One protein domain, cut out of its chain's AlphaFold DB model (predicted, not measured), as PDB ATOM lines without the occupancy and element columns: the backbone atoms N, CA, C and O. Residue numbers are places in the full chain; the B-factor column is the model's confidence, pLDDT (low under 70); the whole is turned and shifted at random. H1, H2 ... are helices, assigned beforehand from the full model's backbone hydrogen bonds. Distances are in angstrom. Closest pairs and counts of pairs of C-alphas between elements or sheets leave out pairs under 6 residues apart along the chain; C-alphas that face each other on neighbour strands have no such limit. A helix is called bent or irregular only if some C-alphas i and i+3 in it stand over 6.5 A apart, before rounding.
ATOM      1  N   ARG A   7      -2.069  42.765 -33.323       91.69
ATOM      2  CA  ARG A   7      -3.268  42.248 -32.647       91.69
ATOM      3  C   ARG A   7      -4.568  42.968 -33.027       91.69
ATOM      4  O   ARG A   7      -5.635  42.387 -32.867       91.69
ATOM      5  N   HIS A   8      -4.501  44.168 -33.616       92.94
ATOM      6  CA  HIS A   8      -5.676  44.838 -34.210       92.94
ATOM      7  C   HIS A   8      -6.232  44.107 -35.440       92.94
ATOM      8  O   HIS A   8      -7.307  44.452 -35.924       92.94
ATOM      9  N   LEU A   9      -5.519  43.097 -35.946       93.50
ATOM     10  CA  LEU A   9      -6.003  42.216 -37.003       93.50
ATOM     11  C   LEU A   9      -6.951  41.117 -36.502       93.50
ATOM     12  O   LEU A   9      -7.594  40.485 -37.329       93.50
ATOM     13  N   HIS A  10      -7.055  40.905 -35.180       92.56
ATOM     14  CA  HIS A  10      -7.892  39.872 -34.549       92.56
ATOM     15  C   HIS A  10      -7.709  38.454 -35.116       92.56
ATOM     16  O   HIS A  10      -8.650  37.664 -35.156       92.56
ATOM     17  N   MET A  11      -6.484  38.114 -35.513       92.62
ATOM     18  CA  MET A  11      -6.116  36.728 -35.818       92.62
ATOM     19  C   MET A  11      -6.261  35.852 -34.565       92.62
ATOM     20  O   MET A  11      -6.330  36.373 -33.445       92.62
ATOM     21  N   ASP A  12      -6.286  34.531 -34.753       91.50
ATOM     22  CA  ASP A  12      -6.224  33.593 -33.634       91.50
ATOM     23  C   ASP A  12      -5.039  33.923 -32.706       91.50
ATOM     24  O   ASP A  12      -3.967  34.349 -33.155       91.50
ATOM     25  N   LEU A  13      -5.247  33.752 -31.398       88.25
ATOM     26  CA  LEU A  13      -4.273  34.147 -30.384       88.25
ATOM     27  C   LEU A  13      -2.933  33.421 -30.564       88.25
ATOM     28  O   LEU A  13      -1.893  34.046 -30.372       88.25
ATOM     29  N   GLN A  14      -2.947  32.145 -30.968       90.56
ATOM     30  CA  GLN A  14      -1.726  31.364 -31.172       90.56
ATOM     31  C   GLN A  14      -0.926  31.896 -32.360       90.56
ATOM     32  O   GLN A  14       0.285  32.074 -32.254       90.56
ATOM     33  N   ILE A  15      -1.607  32.224 -33.462       92.56
ATOM     34  CA  ILE A  15      -0.979  32.808 -34.654       92.56
ATOM     35  C   ILE A  15      -0.386  34.180 -34.316       92.56
ATOM     36  O   ILE A  15       0.760  34.468 -34.661       92.56
ATOM     37  N   ALA A  16      -1.132  35.028 -33.601       90.56
ATOM     38  CA  ALA A  16      -0.645  36.342 -33.188       90.56
ATOM     39  C   ALA A  16       0.587  36.250 -32.266       90.56
ATOM     40  O   ALA A  16       1.529  37.022 -32.436       90.56
ATOM     41  N   GLU A  17       0.607  35.304 -31.322       90.88
ATOM     42  CA  GLU A  17       1.751  35.071 -30.429       90.88
ATOM     43  C   GLU A  17       2.983  34.561 -31.188       90.88
ATOM     44  O   GLU A  17       4.078  35.081 -30.983       90.88
ATOM     45  N   GLN A  18       2.814  33.627 -32.128       92.00
ATOM     46  CA  GLN A  18       3.909  33.140 -32.974       92.00
ATOM     47  C   GLN A  18       4.514  34.256 -33.839       92.00
ATOM     48  O   GLN A  18       5.733  34.360 -33.967       92.00
ATOM     49  N   LEU A  19       3.679  35.130 -34.408       91.12
ATOM     50  CA  LEU A  19       4.152  36.285 -35.177       91.12
ATOM     51  C   LEU A  19       4.934  37.273 -34.296       91.12
ATOM     52  O   LEU A  19       5.982  37.772 -34.712       91.12
ATOM     53  N   GLU A  20       4.475  37.517 -33.066       91.50
ATOM     54  CA  GLU A  20       5.188  38.350 -32.092       91.50
ATOM     55  C   GLU A  20       6.535  37.732 -31.673       91.50
ATOM     56  O   GLU A  20       7.525  38.461 -31.561       91.50
ATOM     57  N   GLU A  21       6.616  36.406 -31.506       91.44
ATOM     58  CA  GLU A  21       7.867  35.679 -31.226       91.44
ATOM     59  C   GLU A  21       8.889  35.800 -32.366       91.44
ATOM     60  O   GLU A  21      10.095  35.878 -32.117       91.44
ATOM     61  N   LEU A  22       8.415  35.902 -33.611       90.56
ATOM     62  CA  LEU A  22       9.238  36.183 -34.792       90.56
ATOM     63  C   LEU A  22       9.608  37.673 -34.938       90.56
ATOM     64  O   LEU A  22      10.269  38.067 -35.902       90.56
ATOM     65  N   GLY A  23       9.214  38.512 -33.974       89.88
ATOM     66  CA  GLY A  23       9.517  39.941 -33.930       89.88
ATOM     67  C   GLY A  23       8.524  40.824 -34.688       89.88
ATOM     68  O   GLY A  23       8.796  42.011 -34.868       89.88
ATOM     69  N   CYS A  24       7.384  40.283 -35.127       91.06
ATOM     70  CA  CYS A  24       6.324  41.034 -35.789       91.06
ATOM     71  C   CYS A  24       5.346  41.589 -34.745       91.06
ATOM     72  O   CYS A  24       4.396  40.922 -34.346       91.06
ATOM     73  N   VAL A  25       5.591  42.810 -34.263       90.56
ATOM     74  CA  VAL A  25       4.807  43.401 -33.158       90.56
ATOM     75  C   VAL A  25       3.797  44.426 -33.679       90.56
ATOM     76  O   VAL A  25       2.732  44.628 -33.086       90.56
ATOM     77  N   CYS A  26       4.095  45.069 -34.809       92.00
ATOM     78  CA  CYS A  26       3.230  46.058 -35.441       92.00
ATOM     79  C   CYS A  26       3.008  45.782 -36.934       92.00
ATOM     80  O   CYS A  26       3.766  45.065 -37.578       92.00
ATOM     81  N   LEU A  27       1.955  46.375 -37.506       89.88
ATOM     82  CA  LEU A  27       1.541  46.123 -38.896       89.88
ATOM     83  C   LEU A  27       2.639  46.401 -39.932       89.88
ATOM     84  O   LEU A  27       2.679  45.770 -40.985       89.88
ATOM     85  N   SER A  28       3.541  47.339 -39.645       88.69
ATOM     86  CA  SER A  28       4.676  47.651 -40.524       88.69
ATOM     87  C   SER A  28       5.689  46.508 -40.626       88.69
ATOM     88  O   SER A  28       6.378  46.405 -41.644       88.69
ATOM     89  N   ASP A  29       5.750  45.634 -39.619       89.50
ATOM     90  CA  ASP A  29       6.717  44.537 -39.547       89.50
ATOM     91  C   ASP A  29       6.322  43.372 -40.468       89.50
ATOM     92  O   ASP A  29       7.186  42.610 -40.897       89.50
ATOM     93  N   ILE A  30       5.036  43.269 -40.835       87.62
ATOM     94  CA  ILE A  30       4.484  42.199 -41.685       87.62
ATOM     95  C   ILE A  30       5.235  42.114 -43.019       87.62
ATOM     96  O   ILE A  30       5.593  41.029 -43.472       87.62
ATOM     97  N   SER A  31       5.533  43.265 -43.632       82.69
ATOM     98  CA  SER A  31       6.238  43.315 -44.919       82.69
ATOM     99  C   SER A  31       7.668  42.763 -44.839       82.69
ATOM    100  O   SER A  31       8.126  42.098 -45.766       82.69
ATOM    101  N   GLY A  32       8.361  43.007 -43.721       81.94
ATOM    102  CA  GLY A  32       9.698  42.477 -43.465       81.94
ATOM    103  C   GLY A  32       9.671  40.991 -43.118       81.94
ATOM    104  O   GLY A  32      10.537  40.246 -43.575       81.94
ATOM    105  N   LEU A  33       8.658  40.551 -42.370       84.75
ATOM    106  CA  LEU A  33       8.471  39.153 -41.994       84.75
ATOM    107  C   LEU A  33       8.260  38.265 -43.228       84.75
ATOM    108  O   LEU A  33       9.008  37.306 -43.416       84.75
ATOM    109  N   LEU A  34       7.329  38.654 -44.109       80.06
ATOM    110  CA  LEU A  34       7.032  37.951 -45.367       80.06
ATOM    111  C   LEU A  34       8.239  37.868 -46.317       80.06
ATOM    112  O   LEU A  34       8.280  37.005 -47.187       80.06
ATOM    113  N   ALA A  35       9.219  38.765 -46.173       80.38
ATOM    114  CA  ALA A  35      10.430  38.775 -46.989       80.38
ATOM    115  C   ALA A  35      11.595  37.964 -46.389       80.38
ATOM    116  O   ALA A  35      12.559  37.686 -47.103       80.38
ATOM    117  N   THR A  36      11.547  37.630 -45.093       78.00
ATOM    118  CA  THR A  36      12.726  37.159 -44.337       78.00
ATOM    119  C   THR A  36      12.585  35.734 -43.805       78.00
ATOM    120  O   THR A  36      13.596  35.044 -43.682       78.00
ATOM    121  N   TYR A  37      11.369  35.279 -43.499       78.06
ATOM    122  CA  TYR A  37      11.130  33.987 -42.852       78.06
ATOM    123  C   TYR A  37      10.273  33.066 -43.727       78.06
ATOM    124  O   TYR A  37       9.318  33.517 -44.355       78.06
ATOM    125  N   GLU A  38      10.593  31.769 -43.735       82.88
ATOM    126  CA  GLU A  38       9.657  30.731 -44.180       82.88
ATOM    127  C   GLU A  38       8.635  30.529 -43.055       82.88
ATOM    128  O   GLU A  38       8.973  30.019 -41.985       82.88
ATOM    129  N   LEU A  39       7.415  31.026 -43.265       87.56
ATOM    130  CA  LEU A  39       6.296  30.845 -42.342       87.56
ATOM    131  C   LEU A  39       5.641  29.484 -42.587       87.56
ATOM    132  O   LEU A  39       5.691  28.962 -43.700       87.56
ATOM    133  N   ASP A  40       5.011  28.938 -41.550       90.25
ATOM    134  CA  ASP A  40       4.111  27.797 -41.707       90.25
ATOM    135  C   ASP A  40       2.971  28.145 -42.684       90.25
ATOM    136  O   ASP A  40       2.528  29.299 -42.731       90.25
ATOM    137  N   ASP A  41       2.517  27.161 -43.466       88.25
ATOM    138  CA  ASP A  41       1.498  27.359 -44.505       88.25
ATOM    139  C   ASP A  41       0.208  27.965 -43.920       88.25
ATOM    140  O   ASP A  41      -0.361  28.879 -44.521       88.25
ATOM    141  N   GLU A  42      -0.203  27.543 -42.717       91.12
ATOM    142  CA  GLU A  42      -1.404  28.043 -42.033       91.12
ATOM    143  C   GLU A  42      -1.250  29.519 -41.629       91.12
ATOM    144  O   GLU A  42      -2.124  30.350 -41.892       91.12
ATOM    145  N   ILE A  43      -0.100  29.885 -41.052       91.12
ATOM    146  CA  ILE A  43       0.208  31.272 -40.664       91.12
ATOM    147  C   ILE A  43       0.272  32.162 -41.905       91.12
ATOM    148  O   ILE A  43      -0.233  33.287 -41.896       91.12
ATOM    149  N   SER A  44       0.908  31.673 -42.972       88.31
ATOM    150  CA  SER A  44       1.051  32.412 -44.223       88.31
ATOM    151  C   SER A  44      -0.307  32.674 -44.874       88.31
ATOM    152  O   SER A  44      -0.533  33.780 -45.368       88.31
ATOM    153  N   GLU A  45      -1.211  31.693 -44.867       90.56
ATOM    154  CA  GLU A  45      -2.570  31.831 -45.397       90.56
ATOM    155  C   GLU A  45      -3.374  32.866 -44.598       90.56
ATOM    156  O   GLU A  45      -3.818  33.866 -45.169       90.56
ATOM    157  N   VAL A  46      -3.452  32.720 -43.271       91.81
ATOM    158  CA  VAL A  46      -4.187  33.655 -42.394       91.81
ATOM    159  C   VAL A  46      -3.635  35.078 -42.497       91.81
ATOM    160  O   VAL A  46      -4.395  36.052 -42.577       91.81
ATOM    161  N   LEU A  47      -2.308  35.227 -42.531       90.38
ATOM    162  CA  LEU A  47      -1.664  36.530 -42.655       90.38
ATOM    163  C   LEU A  47      -1.923  37.152 -44.032       90.38
ATOM    164  O   LEU A  47      -2.159  38.361 -44.108       90.38
ATOM    165  N   ALA A  48      -1.920  36.358 -45.107       87.75
ATOM    166  CA  ALA A  48      -2.219  36.827 -46.456       87.75
ATOM    167  C   ALA A  48      -3.678  37.285 -46.588       87.75
ATOM    168  O   ALA A  48      -3.922  38.390 -47.082       87.75
ATOM    169  N   GLU A  49      -4.635  36.495 -46.103       91.25
ATOM    170  CA  GLU A  49      -6.061  36.838 -46.117       91.25
ATOM    171  C   GLU A  49      -6.345  38.104 -45.307       91.25
ATOM    172  O   GLU A  49      -6.978  39.050 -45.790       91.25
ATOM    173  N   THR A  50      -5.812  38.166 -44.086       92.25
ATOM    174  CA  THR A  50      -6.051  39.296 -43.185       92.25
ATOM    175  C   THR A  50      -5.374  40.568 -43.693       92.25
ATOM    176  O   THR A  50      -5.966  41.650 -43.643       92.25
ATOM    177  N   SER A  51      -4.175  40.448 -44.272       90.00
ATOM    178  CA  SER A  51      -3.488  41.564 -44.930       90.00
ATOM    179  C   SER A  51      -4.241  42.041 -46.168       90.00
ATOM    180  O   SER A  51      -4.417  43.246 -46.342       90.00
ATOM    181  N   ALA A  52      -4.730  41.133 -47.019       89.75
ATOM    182  CA  ALA A  52      -5.512  41.494 -48.201       89.75
ATOM    183  C   ALA A  52      -6.787  42.257 -47.813       89.75
ATOM    184  O   ALA A  52      -7.116  43.285 -48.415       89.75
ATOM    185  N   ALA A  53      -7.466  41.810 -46.760       92.75
ATOM    186  CA  ALA A  53      -8.647  42.484 -46.260       92.75
ATOM    187  C   ALA A  53      -8.351  43.847 -45.619       92.75
ATOM    188  O   ALA A  53      -9.112  44.798 -45.820       92.75
ATOM    189  N   LEU A  54      -7.233  43.973 -44.897       93.12
ATOM    190  CA  LEU A  54      -6.769  45.257 -44.377       93.12
ATOM    191  C   LEU A  54      -6.475  46.229 -45.525       93.12
ATOM    192  O   LEU A  54      -6.949  47.364 -45.501       93.12
ATOM    193  N   MET A  55      -5.759  45.772 -46.558       91.12
ATOM    194  CA  MET A  55      -5.426  46.563 -47.747       91.12
ATOM    195  C   MET A  55      -6.677  47.070 -48.474       91.12
ATOM    196  O   MET A  55      -6.698  48.217 -48.921       91.12
ATOM    197  N   ALA A  56      -7.745  46.269 -48.538       93.25
ATOM    198  CA  ALA A  56      -9.030  46.675 -49.115       93.25
ATOM    199  C   ALA A  56      -9.743  47.797 -48.328       93.25
ATOM    200  O   ALA A  56     -10.663  48.436 -48.852       93.25
ATOM    201  N   CYS A  57      -9.319  48.049 -47.086       94.06
ATOM    202  CA  CYS A  57      -9.853  49.085 -46.204       94.06
ATOM    203  C   CYS A  57      -8.953  50.330 -46.122       94.06
ATOM    204  O   CYS A  57      -9.276  51.271 -45.400       94.06
ATOM    205  N   ILE A  58      -7.837  50.382 -46.855       92.38
ATOM    206  CA  ILE A  58      -6.963  51.560 -46.880       92.38
ATOM    207  C   ILE A  58      -7.543  52.619 -47.821       92.38
ATOM    208  O   ILE A  58      -7.802  52.361 -48.994       92.38
ATOM    209  N   SER A  59      -7.692  53.840 -47.312       83.38
ATOM    210  CA  SER A  59      -8.052  55.022 -48.096       83.38
ATOM    211  C   SER A  59      -7.034  56.130 -47.829       83.38
ATOM    212  O   SER A  59      -6.948  56.674 -46.725       83.38
ATOM    213  N   GLY A  60      -6.210  56.442 -48.834       85.81
ATOM    214  CA  GLY A  60      -5.111  57.399 -48.696       85.81
ATOM    215  C   GLY A  60      -4.052  56.928 -47.694       85.81
ATOM    216  O   GLY A  60      -3.455  55.872 -47.872       85.81
ATOM    217  N   ALA A  61      -3.807  57.728 -46.653       84.38
ATOM    218  CA  ALA A  61      -2.838  57.431 -45.590       84.38
ATOM    219  C   ALA A  61      -3.481  56.818 -44.328       84.38
ATOM    220  O   ALA A  61      -2.824  56.705 -43.295       84.38
ATOM    221  N   THR A  62      -4.768  56.465 -44.386       88.81
ATOM    222  CA  THR A  62      -5.549  55.993 -43.235       88.81
ATOM    223  C   THR A  62      -6.220  54.655 -43.522       88.81
ATOM    224  O   THR A  62      -6.612  54.379 -44.654       88.81
ATOM    225  N   ILE A  63      -6.369  53.837 -42.482       92.62
ATOM    226  CA  ILE A  63      -7.100  52.567 -42.524       92.62
ATOM    227  C   ILE A  63      -8.533  52.833 -42.044       92.62
ATOM    228  O   ILE A  63      -8.721  53.370 -40.950       92.62
ATOM    229  N   ASP A  64      -9.533  52.450 -42.841       94.31
ATOM    230  CA  ASP A  64     -10.937  52.409 -42.424       94.31
ATOM    231  C   ASP A  64     -11.181  51.154 -41.573       94.31
ATOM    232  O   ASP A  64     -11.574  50.094 -42.061       94.31
ATOM    233  N   TRP A  65     -10.896  51.279 -40.279       94.88
ATOM    234  CA  TRP A  65     -11.023  50.180 -39.327       94.88
ATOM    235  C   TRP A  65     -12.463  49.702 -39.131       94.88
ATOM    236  O   TRP A  65     -12.675  48.503 -38.996       94.88
ATOM    237  N   LEU A  66     -13.458  50.596 -39.184       94.50
ATOM    238  CA  LEU A  66     -14.866  50.194 -39.079       94.50
ATOM    239  C   LEU A  66     -15.240  49.259 -40.233       94.50
ATOM    240  O   LEU A  66     -15.773  48.175 -40.005       94.50
ATOM    241  N   ARG A  67     -14.840  49.606 -41.463       94.12
ATOM    242  CA  ARG A  67     -15.029  48.726 -42.623       94.12
ATOM    243  C   ARG A  67     -14.300  47.390 -42.467       94.12
ATOM    244  O   ARG A  67     -14.832  46.364 -42.885       94.12
ATOM    245  N   PHE A  68     -13.107  47.387 -41.874       95.12
ATOM    246  CA  PHE A  68     -12.357  46.157 -41.611       95.12
ATOM    247  C   PHE A  68     -13.065  45.245 -40.595       95.12
ATOM    248  O   PHE A  68     -13.076  44.030 -40.793       95.12
ATOM    249  N   TYR A  69     -13.673  45.815 -39.552       94.19
ATOM    250  CA  TYR A  69     -14.386  45.086 -38.496       94.19
ATOM    251  C   TYR A  69     -15.781  44.585 -38.904       94.19
ATOM    252  O   TYR A  69     -16.354  43.742 -38.224       94.19
ATOM    253  N   GLU A  70     -16.338  45.086 -40.005       91.94
ATOM    254  CA  GLU A  70     -17.680  44.727 -40.496       91.94
ATOM    255  C   GLU A  70     -17.692  43.620 -41.550       91.94
ATOM    256  O   GLU A  70     -18.741  43.298 -42.114       91.94
ATOM    257  N   ARG A  71     -16.527  43.054 -41.861       92.38
ATOM    258  CA  ARG A  71     -16.436  41.962 -42.828       92.38
ATOM    259  C   ARG A  71     -17.182  40.732 -42.291       92.38
ATOM    260  O   ARG A  71     -17.105  40.480 -41.089       92.38
ATOM    261  N   PRO A  72     -17.880  39.963 -43.145       88.50
ATOM    262  CA  PRO A  72     -18.640  38.791 -42.706       88.50
ATOM    263  C   PRO A  72     -17.810  37.767 -41.922       88.50
ATOM    264  O   PRO A  72     -18.346  37.087 -41.055       88.50
ATOM    265  N   GLU A  73     -16.516  37.675 -42.222       88.00
ATOM    266  CA  GLU A  73     -15.569  36.730 -41.629       88.00
ATOM    267  C   GLU A  73     -14.834  37.299 -40.399       88.00
ATOM    268  O   GLU A  73     -13.896  36.683 -39.900       88.00
ATOM    269  N   PHE A  74     -15.192  38.498 -39.922       90.62
ATOM    270  CA  PHE A  74     -14.522  39.113 -38.778       90.62
ATOM    271  C   PHE A  74     -14.948  38.464 -37.452       90.62
ATOM    272  O   PHE A  74     -16.121  38.496 -37.079       90.62
ATOM    273  N   GLU A  75     -13.971  37.971 -36.690       89.88
ATOM    274  CA  GLU A  75     -14.163  37.457 -35.333       89.88
ATOM    275  C   GLU A  75     -13.400  38.303 -34.305       89.88
ATOM    276  O   GLU A  75     -12.234  38.654 -34.479       89.88
ATOM    277  N   CYS A  76     -14.053  38.637 -33.190       89.50
ATOM    278  CA  CYS A  76     -13.449  39.452 -32.140       89.50
ATOM    279  C   CYS A  76     -12.598  38.588 -31.190       89.50
ATOM    280  O   CYS A  76     -13.061  38.162 -30.131       89.50
ATOM    281  N   ASN A  77     -11.328  38.373 -31.543       87.75
ATOM    282  CA  ASN A  77     -10.388  37.543 -30.769       87.75
ATOM    283  C   ASN A  77      -9.644  38.281 -29.636       87.75
ATOM    284  O   ASN A  77      -8.629  37.816 -29.120       87.75
ATOM    285  N   GLY A  78     -10.137  39.448 -29.209       86.62
ATOM    286  CA  GLY A  78      -9.514  40.209 -28.128       86.62
ATOM    287  C   GLY A  78     -10.056  41.625 -27.973       86.62
ATOM    288  O   GLY A  78     -10.871  42.095 -28.760       86.62
ATOM    289  N   LEU A  79      -9.575  42.321 -26.944       91.88
ATOM    290  CA  LEU A  79      -9.949  43.702 -26.640       91.88
ATOM    291  C   LEU A  79      -8.927  44.686 -27.231       91.88
ATOM    292  O   LEU A  79      -8.202  45.377 -26.512       91.88
ATOM    293  N   PHE A  80      -8.886  44.711 -28.561       92.56
ATOM    294  CA  PHE A  80      -8.104  45.635 -29.379       92.56
ATOM    295  C   PHE A  80      -9.084  46.394 -30.264       92.56
ATOM    296  O   PHE A  80      -9.869  45.767 -30.955       92.56
ATOM    297  N   PHE A  81      -9.108  47.720 -30.214       94.00
ATOM    298  CA  PHE A  81     -10.013  48.496 -31.063       94.00
ATOM    299  C   PHE A  81      -9.336  49.790 -31.493       94.00
ATOM    300  O   PHE A  81      -8.911  50.597 -30.662       94.00
ATOM    301  N   GLN A  82      -9.263  50.006 -32.802       92.94
ATOM    302  CA  GLN A  82      -8.741  51.219 -33.411       92.94
ATOM    303  C   GLN A  82      -9.799  51.787 -34.352       92.94
ATOM    304  O   GLN A  82     -10.440  51.068 -35.098       92.94
ATOM    305  N   CYS A  83     -10.005  53.099 -34.317       91.50
ATOM    306  CA  CYS A  83     -11.019  53.766 -35.127       91.50
ATOM    307  C   CYS A  83     -10.619  55.236 -35.264       91.50
ATOM    308  O   CYS A  83     -10.237  55.873 -34.273       91.50
ATOM    309  N   VAL A  84     -10.612  55.756 -36.496       91.25
ATOM    310  CA  VAL A  84     -10.151  57.126 -36.783       91.25
ATOM    311  C   VAL A  84     -11.142  58.163 -36.257       91.25
ATOM    312  O   VAL A  84     -10.740  59.246 -35.839       91.25
ATOM    313  N   GLU A  85     -12.415  57.797 -36.180       91.81
ATOM    314  CA  GLU A  85     -13.502  58.599 -35.631       91.81
ATOM    315  C   GLU A  85     -13.261  58.925 -34.154       91.81
ATOM    316  O   GLU A  85     -13.582  60.015 -33.697       91.81
ATOM    317  N   PHE A  86     -12.579  58.042 -33.421       91.88
ATOM    318  CA  PHE A  86     -12.202  58.300 -32.033       91.88
ATOM    319  C   PHE A  86     -10.873  59.051 -31.893       91.88
ATOM    320  O   PHE A  86     -10.395  59.217 -30.775       91.88
ATOM    321  N   SER A  87     -10.215  59.484 -32.973       88.25
ATOM    322  CA  SER A  87      -8.856  60.063 -32.919       88.25
ATOM    323  C   SER A  87      -8.725  61.301 -32.025       88.25
ATOM    324  O   SER A  87      -7.664  61.501 -31.434       88.25
ATOM    325  N   SER A  88      -9.794  62.089 -31.876       85.56
ATOM    326  CA  SER A  88      -9.866  63.241 -30.966       85.56
ATOM    327  C   SER A  88     -10.102  62.855 -29.500       85.56
ATOM    328  O   SER A  88      -9.973  63.708 -28.623       85.56
ATOM    329  N   VAL A  89     -10.434  61.590 -29.229       86.12
ATOM    330  CA  VAL A  89     -10.689  61.035 -27.898       86.12
ATOM    331  C   VAL A  89      -9.385  60.514 -27.294       86.12
ATOM    332  O   VAL A  89      -8.712  59.640 -27.862       86.12
ATOM    333  N   GLY A  90      -9.035  61.046 -26.126       80.31
ATOM    334  CA  GLY A  90      -7.863  60.665 -25.343       80.31
ATOM    335  C   GLY A  90      -8.032  61.019 -23.866       80.31
ATOM    336  O   GLY A  90      -9.105  61.434 -23.439       80.31
ATOM    337  N   LEU A  91      -6.959  60.866 -23.082       79.94
ATOM    338  CA  LEU A  91      -6.979  61.126 -21.633       79.94
ATOM    339  C   LEU A  91      -7.322  62.583 -21.282       79.94
ATOM    340  O   LEU A  91      -7.926  62.832 -20.245       79.94
ATOM    341  N   ASP A  92      -6.949  63.528 -22.149       76.62
ATOM    342  CA  ASP A  92      -7.184  64.966 -21.956       76.62
ATOM    343  C   ASP A  92      -8.517  65.443 -22.563       76.62
ATOM    344  O   ASP A  92      -8.921  66.590 -22.370       76.62
ATOM    345  N   THR A  93      -9.210  64.564 -23.291       75.56
ATOM    346  CA  THR A  93     -10.530  64.798 -23.900       75.56
ATOM    347  C   THR A  93     -11.510  63.678 -23.522       75.56
ATOM    348  O   THR A  93     -12.045  62.984 -24.396       75.56
ATOM    349  N   PRO A  94     -11.739  63.463 -22.213       66.81
ATOM    350  CA  PRO A  94     -12.670  62.451 -21.750       66.81
ATOM    351  C   PRO A  94     -14.103  62.881 -22.108       66.81
ATOM    352  O   PRO A  94     -14.534  63.979 -21.755       66.81
ATOM    353  N   ASN A  95     -14.833  62.054 -22.866       83.38
ATOM    354  CA  ASN A  95     -16.159  62.434 -23.374       83.38
ATOM    355  C   ASN A  95     -17.283  62.099 -22.395       83.38
ATOM    356  O   ASN A  95     -18.029  62.980 -21.983       83.38
ATOM    357  N   PHE A  96     -17.432  60.828 -22.026       93.31
ATOM    358  CA  PHE A  96     -18.568  60.362 -21.236       93.31
ATOM    359  C   PHE A  96     -18.179  59.219 -20.294       93.31
ATOM    360  O   PHE A  96     -17.163  58.547 -20.490       93.31
ATOM    361  N   ALA A  97     -19.005  58.993 -19.271       94.00
ATOM    362  CA  ALA A  97     -18.796  57.943 -18.283       94.00
ATOM    363  C   ALA A  97     -19.053  56.550 -18.878       94.00
ATOM    364  O   ALA A  97     -20.118  56.283 -19.443       94.00
ATOM    365  N   VAL A  98     -18.117  55.624 -18.692       95.19
ATOM    366  CA  VAL A  98     -18.279  54.208 -19.040       95.19
ATOM    367  C   VAL A  98     -18.951  53.494 -17.872       95.19
ATOM    368  O   VAL A  98     -18.367  53.341 -16.806       95.19
ATOM    369  N   ASN A  99     -20.203  53.075 -18.061       94.25
ATOM    370  CA  ASN A  99     -21.007  52.403 -17.041       94.25
ATOM    371  C   ASN A  99     -22.127  51.569 -17.683       94.25
ATOM    372  O   ASN A  99     -22.203  51.421 -18.907       94.25
ATOM    373  N   ARG A 100     -23.025  51.014 -16.854       93.06
ATOM    374  CA  ARG A 100     -24.147  50.194 -17.342       93.06
ATOM    375  C   ARG A 100     -25.075  50.934 -18.308       93.06
ATOM    376  O   ARG A 100     -25.637  50.305 -19.198       93.06
ATOM    377  N   ALA A 101     -25.272  52.232 -18.102       92.50
ATOM    378  CA  ALA A 101     -26.198  53.034 -18.890       92.50
ATOM    379  C   ALA A 101     -25.616  53.414 -20.259       92.50
ATOM    380  O   ALA A 101     -26.366  53.443 -21.230       92.50
ATOM    381  N   SER A 102     -24.303  53.652 -20.355       93.06
ATOM    382  CA  SER A 102     -23.657  54.026 -21.618       93.06
ATOM    383  C   SER A 102     -23.298  52.828 -22.501       93.06
ATOM    384  O   SER A 102     -23.554  52.871 -23.701       93.06
ATOM    385  N   LEU A 103     -22.745  51.750 -21.929       94.69
ATOM    386  CA  LEU A 103     -22.228  50.589 -22.682       94.69
ATOM    387  C   LEU A 103     -22.776  49.237 -22.175       94.69
ATOM    388  O   LEU A 103     -22.121  48.199 -22.293       94.69
ATOM    389  N   GLY A 104     -23.965  49.219 -21.564       93.50
ATOM    390  CA  GLY A 104     -24.652  47.983 -21.173       93.50
ATOM    391  C   GLY A 104     -23.906  47.146 -20.121       93.50
ATOM    392  O   GLY A 104     -23.228  47.658 -19.231       93.50
ATOM    393  N   ASN A 105     -24.029  45.815 -20.174       92.62
ATOM    394  CA  ASN A 105     -23.373  44.951 -19.183       92.62
ATOM    395  C   ASN A 105     -21.841  45.015 -19.263       92.62
ATOM    396  O   ASN A 105     -21.184  44.868 -18.230       92.62
ATOM    397  N   ALA A 106     -21.293  45.231 -20.462       94.06
ATOM    398  CA  ALA A 106     -19.874  45.468 -20.688       94.06
ATOM    399  C   ALA A 106     -19.383  46.712 -19.938       94.06
ATOM    400  O   ALA A 106     -18.436  46.622 -19.157       94.06
ATOM    401  N   GLY A 107     -20.089  47.837 -20.093       94.88
ATOM    402  CA  GLY A 107     -19.776  49.087 -19.401       94.88
ATOM    403  C   GLY A 107     -19.719  48.932 -17.885       94.88
ATOM    404  O   GLY A 107     -18.794  49.421 -17.250       94.88
ATOM    405  N   ALA A 108     -20.628  48.149 -17.297       92.25
ATOM    406  CA  ALA A 108     -20.605  47.865 -15.859       92.25
ATOM    407  C   ALA A 108     -19.373  47.057 -15.396       92.25
ATOM    408  O   ALA A 108     -18.992  47.140 -14.227       92.25
ATOM    409  N   MET A 109     -18.786  46.212 -16.255       94.00
ATOM    410  CA  MET A 109     -17.557  45.473 -15.925       94.00
ATOM    411  C   MET A 109     -16.320  46.358 -16.091       94.00
ATOM    412  O   MET A 109     -15.429  46.307 -15.246       94.00
ATOM    413  N   LEU A 110     -16.300  47.187 -17.139       94.19
ATOM    414  CA  LEU A 110     -15.241  48.160 -17.409       94.19
ATOM    415  C   LEU A 110     -15.140  49.200 -16.284       94.19
ATOM    416  O   LEU A 110     -14.066  49.382 -15.718       94.19
ATOM    417  N   GLU A 111     -16.274  49.760 -15.854       94.00
ATOM    418  CA  GLU A 111     -16.363  50.689 -14.719       94.00
ATOM    419  C   GLU A 111     -15.733  50.098 -13.446       94.00
ATOM    420  O   GLU A 111     -14.920  50.726 -12.769       94.00
ATOM    421  N   ARG A 112     -16.045  48.833 -13.133       89.06
ATOM    422  CA  ARG A 112     -15.490  48.133 -11.958       89.06
ATOM    423  C   ARG A 112     -13.993  47.872 -12.057       89.06
ATOM    424  O   ARG A 112     -13.351  47.719 -11.019       89.06
ATOM    425  N   ALA A 113     -13.459  47.786 -13.271       89.94
ATOM    426  CA  ALA A 113     -12.035  47.626 -13.524       89.94
ATOM    427  C   ALA A 113     -11.272  48.961 -13.529       89.94
ATOM    428  O   ALA A 113     -10.064  48.954 -13.747       89.94
ATOM    429  N   GLY A 114     -11.946  50.085 -13.258       90.31
ATOM    430  CA  GLY A 114     -11.338  51.417 -13.284       90.31
ATOM    431  C   GLY A 114     -11.249  52.025 -14.684       90.31
ATOM    432  O   GLY A 114     -10.515  52.986 -14.877       90.31
ATOM    433  N   LEU A 115     -11.982  51.468 -15.651       93.38
ATOM    434  CA  LEU A 115     -12.171  52.020 -16.991       93.38
ATOM    435  C   LEU A 115     -13.532  52.724 -17.039       93.38
ATOM    436  O   LEU A 115     -14.391  52.367 -17.839       93.38
ATOM    437  N   ASP A 116     -13.756  53.652 -16.107       93.12
ATOM    438  CA  ASP A 116     -15.005  54.404 -15.914       93.12
ATOM    439  C   ASP A 116     -15.104  55.657 -16.802       93.12
ATOM    440  O   ASP A 116     -16.122  56.353 -16.806       93.12
ATOM    441  N   ASP A 117     -14.081  55.898 -17.619       93.44
ATOM    442  CA  ASP A 117     -13.975  57.005 -18.556       93.44
ATOM    443  C   ASP A 117     -13.775  56.512 -19.997       93.44
ATOM    444  O   ASP A 117     -12.961  55.623 -20.261       93.44
ATOM    445  N   PHE A 118     -14.499  57.106 -20.954       95.25
ATOM    446  CA  PHE A 118     -14.416  56.682 -22.354       95.25
ATOM    447  C   PHE A 118     -13.055  56.995 -22.993       95.25
ATOM    448  O   PHE A 118     -12.578  56.220 -23.821       95.25
ATOM    449  N   GLY A 119     -12.397  58.086 -22.593       93.44
ATOM    450  CA  GLY A 119     -11.045  58.425 -23.045       93.44
ATOM    451  C   GLY A 119     -10.004  57.408 -22.585       93.44
ATOM    452  O   GLY A 119      -9.190  56.946 -23.392       93.44
ATOM    453  N   VAL A 120     -10.077  57.001 -21.315       93.25
ATOM    454  CA  VAL A 120      -9.260  55.918 -20.746       93.25
ATOM    455  C   VAL A 120      -9.532  54.603 -21.476       93.25
ATOM    456  O   VAL A 120      -8.591  53.958 -21.933       93.25
ATOM    457  N   LEU A 121     -10.804  54.233 -21.661       94.94
ATOM    458  CA  LEU A 121     -11.183  53.002 -22.358       94.94
ATOM    459  C   LEU A 121     -10.631  52.950 -23.787       94.94
ATOM    460  O   LEU A 121     -10.036  51.948 -24.181       94.94
ATOM    461  N   VAL A 122     -10.817  54.018 -24.567       94.38
ATOM    462  CA  VAL A 122     -10.316  54.088 -25.946       94.38
ATOM    463  C   VAL A 122      -8.798  53.950 -25.963       94.38
ATOM    464  O   VAL A 122      -8.277  53.199 -26.779       94.38
ATOM    465  N   LYS A 123      -8.075  54.617 -25.056       91.88
ATOM    466  CA  LYS A 123      -6.617  54.475 -24.969       91.88
ATOM    467  C   LYS A 123      -6.205  53.017 -24.723       91.88
ATOM    468  O   LYS A 123      -5.383  52.495 -25.473       91.88
ATOM    469  N   GLU A 124      -6.797  52.364 -23.727       92.94
ATOM    470  CA  GLU A 124      -6.479  50.974 -23.374       92.94
ATOM    471  C   GLU A 124      -6.821  49.998 -24.509       92.94
ATOM    472  O   GLU A 124      -6.078  49.056 -24.762       92.94
ATOM    473  N   LEU A 125      -7.896  50.242 -25.262       93.62
ATOM    474  CA  LEU A 125      -8.238  49.448 -26.447       93.62
ATOM    475  C   LEU A 125      -7.255  49.640 -27.611       93.62
ATOM    476  O   LEU A 125      -7.013  48.697 -28.364       93.62
ATOM    477  N   ARG A 126      -6.675  50.837 -27.774       92.25
ATOM    478  CA  ARG A 126      -5.650  51.096 -28.801       92.25
ATOM    479  C   ARG A 126      -4.334  50.403 -28.482       92.25
ATOM    480  O   ARG A 126      -3.691  49.859 -29.380       92.25
ATOM    481  N   GLU A 127      -3.934  50.452 -27.216       88.69
ATOM    482  CA  GLU A 127      -2.728  49.788 -26.711       88.69
ATOM    483  C   GLU A 127      -2.928  48.268 -26.604       88.69
ATOM    484  O   GLU A 127      -1.980  47.504 -26.788       88.69
ATOM    485  N   GLY A 128      -4.177  47.843 -26.407       87.81
ATOM    486  CA  GLY A 128      -4.594  46.457 -26.323       87.81
ATOM    487  C   GLY A 128      -4.700  45.958 -24.890       87.81
ATOM    488  O   GLY A 128      -3.701  45.833 -24.177       87.81
ATOM    489  N   MET A 129      -5.907  45.575 -24.473       88.50
ATOM    490  CA  MET A 129      -6.120  44.998 -23.146       88.50
ATOM    491  C   MET A 129      -5.750  43.512 -23.145       88.50
ATOM    492  O   MET A 129      -6.535  42.655 -23.552       88.50
ATOM    493  N   ARG A 130      -4.547  43.201 -22.646       71.81
ATOM    494  CA  ARG A 130      -4.016  41.824 -22.579       71.81
ATOM    495  C   ARG A 130      -4.864  40.879 -21.732       71.81
ATOM    496  O   ARG A 130      -4.919  39.689 -22.018       71.81
ATOM    497  N   VAL A 131      -5.491  41.396 -20.676       80.38
ATOM    498  CA  VAL A 131      -6.364  40.617 -19.795       80.38
ATOM    499  C   VAL A 131      -7.720  41.310 -19.731       80.38
ATOM    500  O   VAL A 131      -7.787  42.452 -19.271       80.38
ATOM    501  N   PRO A 132      -8.805  40.654 -20.177       85.19
ATOM    502  CA  PRO A 132     -10.131  41.236 -20.081       85.19
ATOM    503  C   PRO A 132     -10.535  41.419 -18.607       85.19
ATOM    504  O   PRO A 132     -10.194  40.581 -17.765       85.19
ATOM    505  N   PRO A 133     -11.287  42.483 -18.271       89.38
ATOM    506  CA  PRO A 133     -11.802  42.694 -16.922       89.38
ATOM    507  C   PRO A 133     -12.515  41.459 -16.345       89.38
ATOM    508  O   PRO A 133     -13.227  40.760 -17.073       89.38
ATOM    509  N   PRO A 134     -12.414  41.192 -15.029       83.56
ATOM    510  CA  PRO A 134     -13.132  40.084 -14.407       83.56
ATOM    511  C   PRO A 134     -14.638  40.120 -14.712       83.56
ATOM    512  O   PRO A 134     -15.322  41.106 -14.443       83.56
ATOM    513  N   GLY A 135     -15.170  39.021 -15.256       86.12
ATOM    514  CA  GLY A 135     -16.581  38.910 -15.652       86.12
ATOM    515  C   GLY A 135     -16.889  39.338 -17.093       86.12
ATOM    516  O   GLY A 135     -18.049  39.234 -17.518       86.12
ATOM    517  N   MET A 136     -15.875  39.759 -17.852       89.50
ATOM    518  CA  MET A 136     -15.953  40.093 -19.271       89.50
ATOM    519  C   MET A 136     -15.758  38.836 -20.142       89.50
ATOM    520  O   MET A 136     -14.659  38.525 -20.584       89.50
ATOM    521  N   GLY A 137     -16.833  38.057 -20.313       88.81
ATOM    522  CA  GLY A 137     -16.859  36.877 -21.194       88.81
ATOM    523  C   GLY A 137     -17.300  37.210 -22.624       88.81
ATOM    524  O   GLY A 137     -17.769  38.319 -22.869       88.81
ATOM    525  N   GLY A 138     -17.239  36.229 -23.535       86.31
ATOM    526  CA  GLY A 138     -17.447  36.422 -24.982       86.31
ATOM    527  C   GLY A 138     -18.694  37.228 -25.373       86.31
ATOM    528  O   GLY A 138     -18.588  38.158 -26.160       86.31
ATOM    529  N   ILE A 139     -19.848  36.968 -24.745       88.56
ATOM    530  CA  ILE A 139     -21.088  37.728 -25.008       88.56
ATOM    531  C   ILE A 139     -20.914  39.221 -24.698       88.56
ATOM    532  O   ILE A 139     -21.305  40.064 -25.495       88.56
ATOM    533  N   LYS A 140     -20.300  39.572 -23.559       92.44
ATOM    534  CA  LYS A 140     -20.102  40.984 -23.191       92.44
ATOM    535  C   LYS A 140     -19.058  41.651 -24.078       92.44
ATOM    536  O   LYS A 140     -19.178  42.837 -24.357       92.44
ATOM    537  N   THR A 141     -18.036  40.908 -24.497       92.19
ATOM    538  CA  THR A 141     -17.042  41.394 -25.462       92.19
ATOM    539  C   THR A 141     -17.711  41.742 -26.785       92.19
ATOM    540  O   THR A 141     -17.479  42.829 -27.300       92.19
ATOM    541  N   LEU A 142     -18.614  40.886 -27.271       90.00
ATOM    542  CA  LEU A 142     -19.399  41.154 -28.473       90.00
ATOM    543  C   LEU A 142     -20.341  42.359 -28.292       90.00
ATOM    544  O   LEU A 142     -20.347  43.252 -29.131       90.00
ATOM    545  N   GLU A 143     -21.061  42.452 -27.166       90.56
ATOM    546  CA  GLU A 143     -21.907  43.620 -26.846       90.56
ATOM    547  C   GLU A 143     -21.101  44.932 -26.844       90.56
ATOM    548  O   GLU A 143     -21.555  45.955 -27.371       90.56
ATOM    549  N   LEU A 144     -19.900  44.917 -26.249       95.19
ATOM    550  CA  LEU A 144     -18.988  46.059 -26.261       95.19
ATOM    551  C   LEU A 144     -18.584  46.406 -27.694       95.19
ATOM    552  O   LEU A 144     -18.634  47.572 -28.075       95.19
ATOM    553  N   TRP A 145     -18.221  45.397 -28.481       93.75
ATOM    554  CA  TRP A 145     -17.783  45.551 -29.862       93.75
ATOM    555  C   TRP A 145     -18.845  46.192 -30.754       93.75
ATOM    556  O   TRP A 145     -18.579  47.167 -31.460       93.75
ATOM    557  N   GLU A 146     -20.073  45.683 -30.676       92.38
ATOM    558  CA  GLU A 146     -21.220  46.230 -31.396       92.38
ATOM    559  C   GLU A 146     -21.502  47.671 -30.974       92.38
ATOM    560  O   GLU A 146     -21.803  48.518 -31.816       92.38
ATOM    561  N   SER A 147     -21.375  47.971 -29.677       94.81
ATOM    562  CA  SER A 147     -21.581  49.320 -29.147       94.81
ATOM    563  C   SER A 147     -20.524  50.297 -29.664       94.81
ATOM    564  O   SER A 147     -20.876  51.386 -30.116       94.81
ATOM    565  N   LEU A 148     -19.245  49.905 -29.663       95.31
ATOM    566  CA  LEU A 148     -18.140  50.725 -30.170       95.31
ATOM    567  C   LEU A 148     -18.241  50.948 -31.681       95.31
ATOM    568  O   LEU A 148     -18.115  52.081 -32.140       95.31
ATOM    569  N   THR A 149     -18.534  49.896 -32.447       94.31
ATOM    570  CA  THR A 149     -18.713  49.986 -33.904       94.31
ATOM    571  C   THR A 149     -19.904  50.877 -34.256       94.31
ATOM    572  O   THR A 149     -19.799  51.745 -35.121       94.31
ATOM    573  N   ARG A 150     -21.035  50.727 -33.550       93.81
ATOM    574  CA  ARG A 150     -22.221  51.579 -33.730       93.81
ATOM    575  C   ARG A 150     -21.923  53.041 -33.411       93.81
ATOM    576  O   ARG A 150     -22.341  53.914 -34.165       93.81
ATOM    577  N   LEU A 151     -21.201  53.303 -32.323       93.19
ATOM    578  CA  LEU A 151     -20.810  54.657 -31.940       93.19
ATOM    579  C   LEU A 151     -19.862  55.279 -32.976       93.19
ATOM    580  O   LEU A 151     -20.072  56.418 -33.378       93.19
ATOM    581  N   GLY A 152     -18.876  54.517 -33.464       93.38
ATOM    582  CA  GLY A 152     -17.965  54.955 -34.523       93.38
ATOM    583  C   GLY A 152     -18.695  55.306 -35.823       93.38
ATOM    584  O   GLY A 152     -18.452  56.366 -36.393       93.38
ATOM    585  N   LYS A 153     -19.655  54.476 -36.256       92.50
ATOM    586  CA  LYS A 153     -20.522  54.787 -37.409       92.50
ATOM    587  C   LYS A 153     -21.323  56.061 -37.197       92.50
ATOM    588  O   LYS A 153     -21.319  56.937 -38.050       92.50
ATOM    589  N   GLY A 154     -21.968  56.170 -36.037       90.44
ATOM    590  CA  GLY A 154     -22.753  57.347 -35.695       90.44
ATOM    591  C   GLY A 154     -21.919  58.627 -35.753       90.44
ATOM    592  O   GLY A 154     -22.390  59.621 -36.278       90.44
ATOM    593  N   MET A 155     -20.655  58.588 -35.321       89.31
ATOM    594  CA  MET A 155     -19.741  59.728 -35.443       89.31
ATOM    595  C   MET A 155     -19.324  60.057 -36.878       89.31
ATOM    596  O   MET A 155     -19.053  61.217 -37.185       89.31
ATOM    597  N   ARG A 156     -19.220  59.046 -37.747       88.06
ATOM    598  CA  ARG A 156     -18.933  59.245 -39.174       88.06
ATOM    599  C   ARG A 156     -20.073  60.004 -39.859       88.06
ATOM    600  O   ARG A 156     -19.803  60.829 -40.729       88.06
ATOM    601  N   ASP A 157     -21.307  59.737 -39.438       84.94
ATOM    602  CA  ASP A 157     -22.519  60.333 -40.000       84.94
ATOM    603  C   ASP A 157     -22.934  61.644 -39.292       84.94
ATOM    604  O   ASP A 157     -23.515  62.523 -39.930       84.94
ATOM    605  N   ASP A 158     -22.611  61.802 -38.002       81.69
ATOM    606  CA  ASP A 158     -23.012  62.924 -37.145       81.69
ATOM    607  C   ASP A 158     -21.894  63.341 -36.163       81.69
ATOM    608  O   ASP A 158     -21.664  62.732 -35.114       81.69
ATOM    609  N   ALA A 159     -21.178  64.415 -36.505       71.81
ATOM    610  CA  ALA A 159     -20.020  64.909 -35.755       71.81
ATOM    611  C   ALA A 159     -20.268  65.235 -34.252       71.81
ATOM    612  O   ALA A 159     -19.375  64.942 -33.453       71.81
ATOM    613  N   PRO A 160     -21.413  65.809 -33.816       82.38
ATOM    614  CA  PRO A 160     -21.695  66.089 -32.400       82.38
ATOM    615  C   PRO A 160     -22.146  64.885 -31.549       82.38
ATOM    616  O   PRO A 160     -22.418  65.065 -30.362       82.38
ATOM    617  N   LEU A 161     -22.210  63.655 -32.076       87.31
ATOM    618  CA  LEU A 161     -22.759  62.506 -31.332       87.31
ATOM    619  C   LEU A 161     -22.061  62.242 -29.981       87.31
ATOM    620  O   LEU A 161     -22.706  61.873 -28.999       87.31
ATOM    621  N   LEU A 162     -20.740  62.446 -29.895       86.25
ATOM    622  CA  LEU A 162     -20.017  62.289 -28.626       86.25
ATOM    623  C   LEU A 162     -20.396  63.348 -27.591       86.25
ATOM    624  O   LEU A 162     -20.410  63.041 -26.402       86.25
ATOM    625  N   GLU A 163     -20.723  64.565 -28.025       86.25
ATOM    626  CA  GLU A 163     -21.178  65.639 -27.139       86.25
ATOM    627  C   GLU A 163     -22.570  65.318 -26.585       86.25
ATOM    628  O   GLU A 163     -22.832  65.552 -25.404       86.25
ATOM    629  N   GLU A 164     -23.442  64.701 -27.387       88.31
ATOM    630  CA  GLU A 164     -24.735  64.192 -26.917       88.31
ATOM    631  C   GLU A 164     -24.549  63.079 -25.871       88.31
ATOM    632  O   GLU A 164     -25.163  63.109 -24.800       88.31
ATOM    633  N   TYR A 165     -23.654  62.121 -26.135       90.38
ATOM    634  CA  TYR A 165     -23.323  61.068 -25.170       90.38
ATOM    635  C   TYR A 165     -22.710  61.639 -23.886       90.38
ATOM    636  O   TYR A 165     -23.056  61.177 -22.800       90.38
ATOM    637  N   ALA A 166     -21.857  62.659 -23.988       89.75
ATOM    638  CA  ALA A 166     -21.281  63.371 -22.849       89.75
ATOM    639  C   ALA A 166     -22.350  64.062 -21.994       89.75
ATOM    640  O   ALA A 166     -22.314  63.976 -20.768       89.75
ATOM    641  N   GLN A 167     -23.337  64.704 -22.625       88.56
ATOM    642  CA  GLN A 167     -24.461  65.329 -21.922       88.56
ATOM    643  C   GLN A 167     -25.354  64.292 -21.235       88.56
ATOM    644  O   GLN A 167     -25.821  64.514 -20.118       88.56
ATOM    645  N   ARG A 168     -25.591  63.154 -21.895       90.62
ATOM    646  CA  ARG A 168     -26.454  62.084 -21.384       90.62
ATOM    647  C   ARG A 168     -25.789  61.258 -20.283       90.62
ATOM    648  O   ARG A 168     -26.467  60.807 -19.361       90.62
ATOM    649  N   TYR A 169     -24.479  61.064 -20.378       92.88
ATOM    650  CA  TYR A 169     -23.682  60.246 -19.468       92.88
ATOM    651  C   TYR A 169     -22.455  61.032 -18.976       92.88
ATOM    652  O   TYR A 169     -21.320  60.672 -19.298       92.88
TER     653      TYR A 169
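What this domain is: This is residues 7 to 169 of the 730 residues of an uncharacterized protein of Yoonia maritima (UniProt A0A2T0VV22). Two helical lobes stand end to end along the longest axis: a loose one of H1, H2 and H3, and a second with the long helix H7, on which H5 packs, H6 near H5 and H8 at a corner with H7. Short H4 sits between the lobes, and a long link, residues 70 to 99, joins it to H5. The 163 printed residues hold eight named helices, H1 to H8 in order, and no named strand: all helix. The whole is compact, radius of gyration of the C-alphas 16.7 A, spanning 53 by 37 by 30 A.

Where its parts are: H1 is residues 13 to 21, from C-alpha 13 at (-4.273, 34.147, -30.384); H2 is 27 to 36; H3 is 41 to 55, 20.7 A long; H4 is 65 to 69. H5, residues 100 to 112, is irregular: C-alphas 102 and 105 are 9.4 A apart. H6 is 118 to 127, H7 138 to 157, 28.7 A long, and H8 161 to 168, ending at C-alpha 168 (-26.454, 62.084, -21.384).

How they stand to each other: H1 and H3 are close but not clearly touching, closest C-alphas Ile 15 and Ile 43, 6.3 A, about perpendicular at 87 degrees. H2 and H3 are near each other. H3 and H4 are close but not clearly touching, Leu 54 to Phe 68, 6.3 A between closest C-alphas. The hub H7 touches H4 with residues 149 to 153 alone, closest C-alphas Leu 66 and Thr 149, 6.5 A. H5 touches H7, closest C-alphas Ala 106 and Lys 140, 5.1 A, at a steep tilt of 52 degrees, opposite ways. H6 is near H5. H7 and H8 touch only at the corner, and only just, with 3 pairs of C-alphas within 8 A, the closest Met 155 and Leu 161, 5.8 A. Every O i to N i+4 pair is within hydrogen-bond range in H1, H3, H4, H6, H7 and H8, against 3 of 6 in H2 and 6 of 9 in H5.

The domain as a whole: The C-alphas of Glu 38 and Gln 167, the two farthest apart, are 53.4 A apart. The printed part has no cut; H4 to H5 is the long link. Mean pLDDT of the printed part is 89.7, with residue 94 under 70.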